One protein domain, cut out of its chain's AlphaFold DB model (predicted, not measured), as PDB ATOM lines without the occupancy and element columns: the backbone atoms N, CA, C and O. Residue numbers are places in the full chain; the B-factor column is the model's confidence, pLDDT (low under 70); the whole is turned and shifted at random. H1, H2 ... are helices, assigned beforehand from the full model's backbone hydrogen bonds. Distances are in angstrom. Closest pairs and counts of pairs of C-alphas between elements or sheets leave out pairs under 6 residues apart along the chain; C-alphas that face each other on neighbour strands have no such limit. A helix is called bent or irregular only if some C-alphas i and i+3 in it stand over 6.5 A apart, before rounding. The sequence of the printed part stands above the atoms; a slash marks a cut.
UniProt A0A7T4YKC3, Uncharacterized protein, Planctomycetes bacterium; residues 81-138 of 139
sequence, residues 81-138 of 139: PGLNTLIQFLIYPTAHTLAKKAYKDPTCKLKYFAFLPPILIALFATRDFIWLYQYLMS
ATOM      1  N   PRO A  81     -24.334  -3.845 -11.297       64.06
ATOM      2  CA  PRO A  81     -22.954  -4.290 -11.469       64.06
ATOM      3  C   PRO A  81     -22.318  -4.686 -10.131       64.06
ATOM      4  O   PRO A  81     -21.446  -5.553 -10.090       64.06
ATOM      5  N   GLY A  82     -22.803  -4.120  -9.020       70.38
ATOM      6  CA  GLY A  82     -22.358  -4.460  -7.670       70.38
ATOM      7  C   GLY A  82     -22.707  -5.887  -7.238       70.38
ATOM      8  O   GLY A  82     -21.893  -6.533  -6.589       70.38
ATOM      9  N   LEU A  83     -23.869  -6.426  -7.624       69.06
ATOM     10  CA  LEU A  83     -24.271  -7.775  -7.203       69.06
ATOM     11  C   LEU A  83     -23.563  -8.851  -8.034       69.06
ATOM     12  O   LEU A  83     -23.086  -9.841  -7.485       69.06
ATOM     13  N   ASN A  84     -23.424  -8.626  -9.344       69.56
ATOM     14  CA  ASN A  84     -22.708  -9.538 -10.239       69.56
ATOM     15  C   ASN A  84     -21.214  -9.635  -9.877       69.56
ATOM     16  O   ASN A  84     -20.663 -10.729  -9.768       69.56
ATOM     17  N   THR A  85     -20.565  -8.500  -9.598       75.94
ATOM     18  CA  THR A  85     -19.159  -8.499  -9.161       75.94
ATOM     19  C   THR A  85     -18.984  -9.204  -7.818       75.94
ATOM     20  O   THR A  85     -18.086 -10.032  -7.688       75.94
ATOM     21  N   LEU A  86     -19.867  -8.972  -6.844       78.81
ATOM     22  CA  LEU A  86     -19.787  -9.611  -5.527       78.81
ATOM     23  C   LEU A  86     -20.014 -11.132  -5.609       78.81
ATOM     24  O   LEU A  86     -19.267 -11.901  -5.004       78.81
ATOM     25  N   ILE A  87     -20.964 -11.582  -6.434       76.75
ATOM     26  CA  ILE A  87     -21.168 -13.007  -6.739       76.75
ATOM     27  C   ILE A  87     -19.916 -13.610  -7.390       76.75
ATOM     28  O   ILE A  87     -19.479 -14.685  -6.977       76.75
ATOM     29  N   GLN A  88     -19.295 -12.925  -8.358       76.12
ATOM     30  CA  GLN A  88     -18.033 -13.393  -8.935       76.12
ATOM     31  C   GLN A  88     -16.931 -13.487  -7.874       76.12
ATOM     32  O   GLN A  88     -16.263 -14.513  -7.796       76.12
ATOM     33  N   PHE A  89     -16.777 -12.489  -7.004       82.25
ATOM     34  CA  PHE A  89     -15.757 -12.523  -5.953       82.25
ATOM     35  C   PHE A  89     -15.974 -13.639  -4.921       82.25
ATOM     36  O   PHE A  89     -14.993 -14.199  -4.437       82.25
ATOM     37  N   LEU A  90     -17.220 -14.007  -4.606       84.12
ATOM     38  CA  LEU A  90     -17.514 -15.070  -3.635       84.12
ATOM     39  C   LEU A  90     -17.462 -16.482  -4.241       84.12
ATOM     40  O   LEU A  90     -16.937 -17.411  -3.620       84.12
ATOM     41  N   ILE A  91     -17.993 -16.661  -5.453       82.88
ATOM     42  CA  ILE A  91     -18.157 -17.989  -6.068       82.88
ATOM     43  C   ILE A  91     -16.922 -18.398  -6.880       82.88
ATOM     44  O   ILE A  91     -16.557 -19.573  -6.908       82.88
ATOM     45  N   TYR A  92     -16.227 -17.454  -7.517       82.75
ATOM     46  CA  TYR A  92     -15.066 -17.770  -8.350       82.75
ATOM     47  C   TYR A  92     -13.908 -18.448  -7.594       82.75
ATOM     48  O   TYR A  92     -13.402 -19.458  -8.089       82.75
ATOM     49  N   PRO A  93     -13.472 -17.992  -6.400       85.12
ATOM     50  CA  PRO A  93     -12.351 -18.632  -5.709       85.12
ATOM     51  C   PRO A  93     -12.695 -20.041  -5.204       85.12
ATOM     52  O   PRO A  93     -11.851 -20.942  -5.263       85.12
ATOM     53  N   THR A  94     -13.932 -20.269  -4.758       80.38
ATOM     54  CA  THR A  94     -14.407 -21.599  -4.347       80.38
ATOM     55  C   THR A  94     -14.528 -22.533  -5.551       80.38
ATOM     56  O   THR A  94     -13.987 -23.638  -5.522       80.38
ATOM     57  N   ALA A  95     -15.109 -22.077  -6.662       79.31
ATOM     58  CA  ALA A  95     -15.156 -22.852  -7.902       79.31
ATOM     59  C   ALA A  95     -13.749 -23.191  -8.433       79.31
ATOM     60  O   ALA A  95     -13.478 -24.337  -8.791       79.31
ATOM     61  N   HIS A  96     -12.823 -22.229  -8.424       82.06
ATOM     62  CA  HIS A  96     -11.455 -22.424  -8.904       82.06
ATOM     63  C   HIS A  96     -10.651 -23.397  -8.024       82.06
ATOM     64  O   HIS A  96      -9.911 -24.242  -8.536       82.06
ATOM     65  N   THR A  97     -10.805 -23.330  -6.699       85.12
ATOM     66  CA  THR A  97     -10.147 -24.280  -5.783       85.12
ATOM     67  C   THR A  97     -10.699 -25.696  -5.930       85.12
ATOM     68  O   THR A  97      -9.919 -26.653  -5.924       85.12
ATOM     69  N   LEU A  98     -12.010 -25.848  -6.135       79.88
ATOM     70  CA  LEU A  98     -12.629 -27.142  -6.429       79.88
ATOM     71  C   LEU A  98     -12.178 -27.695  -7.788       79.88
ATOM     72  O   LEU A  98     -11.820 -28.869  -7.871       79.88
ATOM     73  N   ALA A  99     -12.088 -26.852  -8.820       77.56
ATOM     74  CA  ALA A  99     -11.587 -27.244 -10.137       77.56
ATOM     75  C   ALA A  99     -10.128 -27.729 -10.080       77.56
ATOM     76  O   ALA A  99      -9.797 -28.767 -10.654       77.56
ATOM     77  N   LYS A 100      -9.257 -27.041  -9.324       83.44
ATOM     78  CA  LYS A 100      -7.868 -27.486  -9.112       83.44
ATOM     79  C   LYS A 100      -7.784 -28.835  -8.397       83.44
ATOM     80  O   LYS A 100      -6.939 -29.652  -8.757       83.44
ATOM     81  N   LYS A 101      -8.653 -29.087  -7.411       79.75
ATOM     82  CA  LYS A 101      -8.728 -30.396  -6.737       79.75
ATOM     83  C   LYS A 101      -9.219 -31.490  -7.690       79.75
ATOM     84  O   LYS A 101      -8.606 -32.550  -7.742       79.75
ATOM     85  N   ALA A 102     -10.249 -31.211  -8.491       71.88
ATOM     86  CA  ALA A 102     -10.787 -32.151  -9.475       71.88
ATOM     87  C   ALA A 102      -9.811 -32.457 -10.628       71.88
ATOM     88  O   ALA A 102      -9.827 -33.558 -11.169       71.88
ATOM     89  N   TYR A 103      -8.933 -31.516 -10.998       79.00
ATOM     90  CA  TYR A 103      -7.900 -31.751 -12.016       79.00
ATOM     91  C   TYR A 103      -6.868 -32.799 -11.579       79.00
ATOM     92  O   TYR A 103      -6.348 -33.537 -12.413       79.00
ATOM     93  N   LYS A 104      -6.582 -32.880 -10.273       83.75
ATOM     94  CA  LYS A 104      -5.540 -33.758  -9.730       83.75
ATOM     95  C   LYS A 104      -5.981 -35.221  -9.599       83.75
ATOM     96  O   LYS A 104      -5.115 -36.086  -9.545       83.75
ATOM     97  N   ASP A 105      -7.288 -35.498  -9.582       77.12
ATOM     98  CA  ASP A 105      -7.824 -36.854  -9.430       77.12
ATOM     99  C   ASP A 105      -8.891 -37.172 -10.504       77.12
ATOM    100  O   ASP A 105     -10.044 -36.731 -10.406       77.12
ATOM    101  N   PRO A 106      -8.532 -37.907 -11.573       67.31
ATOM    102  CA  PRO A 106      -9.402 -38.122 -12.728       67.31
ATOM    103  C   PRO A 106     -10.645 -38.966 -12.410       67.31
ATOM    104  O   PRO A 106     -11.632 -38.884 -13.143       67.31
ATOM    105  N   THR A 107     -10.639 -39.722 -11.308       76.62
ATOM    106  CA  THR A 107     -11.772 -40.560 -10.880       76.62
ATOM    107  C   THR A 107     -12.946 -39.744 -10.315       76.62
ATOM    108  O   THR A 107     -14.088 -40.204 -10.331       76.62
ATOM    109  N   CYS A 108     -12.710 -38.489  -9.911       59.31
ATOM    110  CA  CYS A 108     -13.729 -37.587  -9.356       59.31
ATOM    111  C   CYS A 108     -14.476 -36.739 -10.409       59.31
ATOM    112  O   CYS A 108     -15.436 -36.039 -10.072       59.31
ATOM    113  N   LYS A 109     -14.080 -36.799 -11.691       56.94
ATOM    114  CA  LYS A 109     -14.616 -35.931 -12.762       56.94
ATOM    115  C   LYS A 109     -16.117 -36.108 -13.023       56.94
ATOM    116  O   LYS A 109     -16.788 -35.135 -13.358       56.94
ATOM    117  N   LEU A 110     -16.658 -37.315 -12.842       57.38
ATOM    118  CA  LEU A 110     -18.027 -37.638 -13.264       57.38
ATOM    119  C   LEU A 110     -19.115 -37.116 -12.307       57.38
ATOM    120  O   LEU A 110     -20.226 -36.834 -12.742       57.38
ATOM    121  N   LYS A 111     -18.805 -36.939 -11.014       60.50
ATOM    122  CA  LYS A 111     -19.778 -36.435 -10.022       60.50
ATOM    123  C   LYS A 111     -19.857 -34.907  -9.979       60.50
ATOM    124  O   LYS A 111     -20.919 -34.365  -9.698       60.50
ATOM    125  N   TYR A 112     -18.763 -34.213 -10.294       59.22
ATOM    126  CA  TYR A 112     -18.714 -32.747 -10.269       59.22
ATOM    127  C   TYR A 112     -19.336 -32.095 -11.509       59.22
ATOM    128  O   TYR A 112     -19.953 -31.038 -11.395       59.22
ATOM    129  N   PHE A 113     -19.240 -32.738 -12.677       58.47
ATOM    130  CA  PHE A 113     -19.845 -32.225 -13.912       58.47
ATOM    131  C   PHE A 113     -21.382 -32.225 -13.878       58.47
ATOM    132  O   PHE A 113     -22.001 -31.394 -14.529       58.47
ATOM    133  N   ALA A 114     -21.998 -33.097 -13.073       60.78
ATOM    134  CA  ALA A 114     -23.448 -33.109 -12.863       60.78
ATOM    135  C   ALA A 114     -23.948 -31.952 -11.970       60.78
ATOM    136  O   ALA A 114     -25.141 -31.669 -11.952       60.78
ATOM    137  N   PHE A 115     -23.046 -31.287 -11.233       57.09
ATOM    138  CA  PHE A 115     -23.371 -30.247 -10.248       57.09
ATOM    139  C   PHE A 115     -22.863 -28.846 -10.610       57.09
ATOM    140  O   PHE A 115     -23.188 -27.904  -9.895       57.09
ATOM    141  N   LEU A 116     -22.101 -28.682 -11.700       55.41
ATOM    142  CA  LEU A 116     -21.883 -27.385 -12.350       55.41
ATOM    143  C   LEU A 116     -23.107 -27.108 -13.238       55.41
ATOM    144  O   LEU A 116     -23.144 -27.575 -14.378       55.41
ATOM    145  N   PRO A 117     -24.154 -26.426 -12.746       62.62
ATOM    146  CA  PRO A 117     -25.432 -26.417 -13.426       62.62
ATOM    147  C   PRO A 117     -25.416 -25.364 -14.548       62.62
ATOM    148  O   PRO A 117     -24.513 -24.520 -14.592       62.62
ATOM    149  N   PRO A 118     -26.456 -25.337 -15.401       56.69
ATOM    150  CA  PRO A 118     -26.757 -24.311 -16.414       56.69
ATOM    151  C   PRO A 118     -26.511 -22.841 -16.024       56.69
ATOM    152  O   PRO A 118     -26.433 -21.999 -16.907       56.69
ATOM    153  N   ILE A 119     -26.334 -22.522 -14.740       57.94
ATOM    154  CA  ILE A 119     -25.908 -21.215 -14.221       57.94
ATOM    155  C   ILE A 119     -24.575 -20.759 -14.833       57.94
ATOM    156  O   ILE A 119     -24.475 -19.614 -15.258       57.94
ATOM    157  N   LEU A 120     -23.560 -21.627 -14.938       61.47
ATOM    158  CA  LEU A 120     -22.283 -21.233 -15.559       61.47
ATOM    159  C   LEU A 120     -22.412 -21.053 -17.076       61.47
ATOM    160  O   LEU A 120     -21.785 -20.153 -17.625       61.47
ATOM    161  N   ILE A 121     -23.269 -21.843 -17.728       62.69
ATOM    162  CA  ILE A 121     -23.600 -21.695 -19.154       62.69
ATOM    163  C   ILE A 121     -24.374 -20.386 -19.390       62.69
ATOM    164  O   ILE A 121     -24.065 -19.662 -20.327       62.69
ATOM    165  N   ALA A 122     -25.312 -20.027 -18.511       59.84
ATOM    166  CA  ALA A 122     -26.063 -18.773 -18.570       59.84
ATOM    167  C   ALA A 122     -25.176 -17.541 -18.288       59.84
ATOM    168  O   ALA A 122     -25.325 -16.498 -18.928       59.84
ATOM    169  N   LEU A 123     -24.213 -17.659 -17.369       61.09
ATOM    170  CA  LEU A 123     -23.236 -16.603 -17.086       61.09
ATOM    171  C   LEU A 123     -22.216 -16.431 -18.224       61.09
ATOM    172  O   LEU A 123     -21.841 -15.303 -18.532       61.09
ATOM    173  N   PHE A 124     -21.801 -17.518 -18.883       61.16
ATOM    174  CA  PHE A 124     -20.972 -17.434 -20.090       61.16
ATOM    175  C   PHE A 124     -21.749 -16.841 -21.268       61.16
ATOM    176  O   PHE A 124     -21.266 -15.908 -21.905       61.16
ATOM    177  N   ALA A 125     -22.988 -17.294 -21.482       62.41
ATOM    178  CA  ALA A 125     -23.841 -16.793 -22.552       62.41
ATOM    179  C   ALA A 125     -24.063 -15.279 -22.449       62.41
ATOM    180  O   ALA A 125     -24.001 -14.602 -23.464       62.41
ATOM    181  N   THR A 126     -24.256 -14.718 -21.249       65.25
ATOM    182  CA  THR A 126     -24.446 -13.263 -21.083       65.25
ATOM    183  C   THR A 126     -23.161 -12.458 -21.278       65.25
ATOM    184  O   THR A 126     -23.216 -11.365 -21.841       65.25
ATOM    185  N   ARG A 127     -21.997 -12.984 -20.875       64.88
ATOM    186  CA  ARG A 127     -20.709 -12.304 -21.085       64.88
ATOM    187  C   ARG A 127     -20.338 -12.233 -22.565       64.88
ATOM    188  O   ARG A 127     -19.927 -11.170 -23.031       64.88
ATOM    189  N   ASP A 128     -20.539 -13.327 -23.293       63.97
ATOM    190  CA  ASP A 128     -20.293 -13.372 -24.735       63.97
ATOM    191  C   ASP A 128     -21.324 -12.519 -25.498       63.97
ATOM    192  O   ASP A 128     -20.965 -11.841 -26.459       63.97
ATOM    193  N   PHE A 129     -22.574 -12.441 -25.017       59.12
ATOM    194  CA  PHE A 129     -23.604 -11.568 -25.595       59.12
ATOM    195  C   PHE A 129     -23.265 -10.078 -25.467       59.12
ATOM    196  O   PHE A 129     -23.462  -9.321 -26.414       59.12
ATOM    197  N   ILE A 130     -22.728  -9.648 -24.320       70.25
ATOM    198  CA  ILE A 130     -22.318  -8.251 -24.104       70.25
ATOM    199  C   ILE A 130     -21.148  -7.885 -25.023       70.25
ATOM    200  O   ILE A 130     -21.160  -6.809 -25.622       70.25
ATOM    201  N   TRP A 131     -20.168  -8.781 -25.181       76.31
ATOM    202  CA  TRP A 131     -19.038  -8.555 -26.085       76.31
ATOM    203  C   TRP A 131     -19.488  -8.495 -27.554       76.31
ATOM    204  O   TRP A 131     -19.097  -7.583 -28.280       76.31
ATOM    205  N   LEU A 132     -20.380  -9.402 -27.976       58.81
ATOM    206  CA  LEU A 132     -20.949  -9.412 -29.328       58.81
ATOM    207  C   LEU A 132     -21.784  -8.150 -29.615       58.81
ATOM    208  O   LEU A 132     -21.694  -7.584 -30.700       58.81
ATOM    209  N   TYR A 133     -22.565  -7.686 -28.638       70.75
ATOM    210  CA  TYR A 133     -23.368  -6.466 -28.751       70.75
ATOM    211  C   TYR A 133     -22.494  -5.212 -28.882       70.75
ATOM    212  O   TYR A 133     -22.746  -4.367 -29.739       70.75
ATOM    213  N   GLN A 134     -21.435  -5.099 -28.073       77.56
ATOM    214  CA  GLN A 134     -20.476  -3.993 -28.184       77.56
ATOM    215  C   GLN A 134     -19.733  -4.008 -29.525       77.56
ATOM    216  O   GLN A 134     -19.525  -2.949 -30.111       77.56
ATOM    217  N   TYR A 135     -19.382  -5.191 -30.036       78.31
ATOM    218  CA  TYR A 135     -18.748  -5.344 -31.346       78.31
ATOM    219  C   TYR A 135     -19.680  -4.938 -32.501       78.31
ATOM    220  O   TYR A 135     -19.264  -4.198 -33.387       78.31
ATOM    221  N   LEU A 136     -20.951  -5.360 -32.466       67.69
ATOM    222  CA  LEU A 136     -21.951  -5.018 -33.489       67.69
ATOM    223  C   LEU A 136     -22.317  -3.529 -33.519       67.69
ATOM    224  O   LEU A 136     -22.702  -3.034 -34.567       67.69
ATOM    225  N   MET A 137     -22.211  -2.822 -32.394       77.69
ATOM    226  CA  MET A 137     -22.495  -1.381 -32.320       77.69
ATOM    227  C   MET A 137     -21.272  -0.500 -32.629       77.69
ATOM    228  O   MET A 137     -21.410   0.720 -32.690       77.69
ATOM    229  N   SER A 138     -20.080  -1.090 -32.769       81.44
ATOM    230  CA  SER A 138     -18.817  -0.369 -32.996       81.44
ATOM    231  C   SER A 138     -18.321  -0.414 -34.450       81.44
ATOM    232  O   SER A 138     -17.324   0.248 -34.746       81.44
TER     233      SER A 138
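This is residues 81 to 138 of the 139 residues of an uncharacterized protein of Planctomycetes bacterium (UniProt A0A7T4YKC3). What shape is it? It is an open V, with bent H1 as one limb, short H2 at the turn, and H3 folding back. How is it built? The printed part has 58 residues with three named helices in the order H1, H2, H3, and is all helix. It is loose, with a radius of gyration of the C-alphas of 14.8 A and spans of 46 by 22 by 17 A.

Where is H1? H1, residues 81 to 104, was assigned as one helix by its hydrogen bonds but is bent: C-alphas 90 and 93 are 6.6 A apart. H1a, residues 81 to 90, begins at (-22.954, -4.290, -11.469); H1b is residues 93 to 104. What follows? H2, residues 106 to 112, is irregular: C-alphas 107 and 110 are 7.3 A apart. H3, residues 119 to 136, is 25.5 A long and ends at (-21.951, -5.018, -33.489).

What touches? H1b, with residues 102 to 103 alone, touches H2 only at the corner; the closest C-alphas, Ala 102 and Cys 108, are 6.2 A apart. H3 is apart from H1a, H1b and H2. Which O i to N i+4 pairs are within hydrogen-bond range? Every one is in H1a and H3, 7 of 8 in H1b, and 0 of 3 in H2, which has 0 of 4 O i to N i+3 pairs within range.

How far does it reach? The farthest C-alphas, Thr 107 and Ser 138, are 46.4 A apart; the printed part has no cut and no long link. Where is confidence low? In this model pLDDT is under 70 at 28 residues, among them 108 to 129.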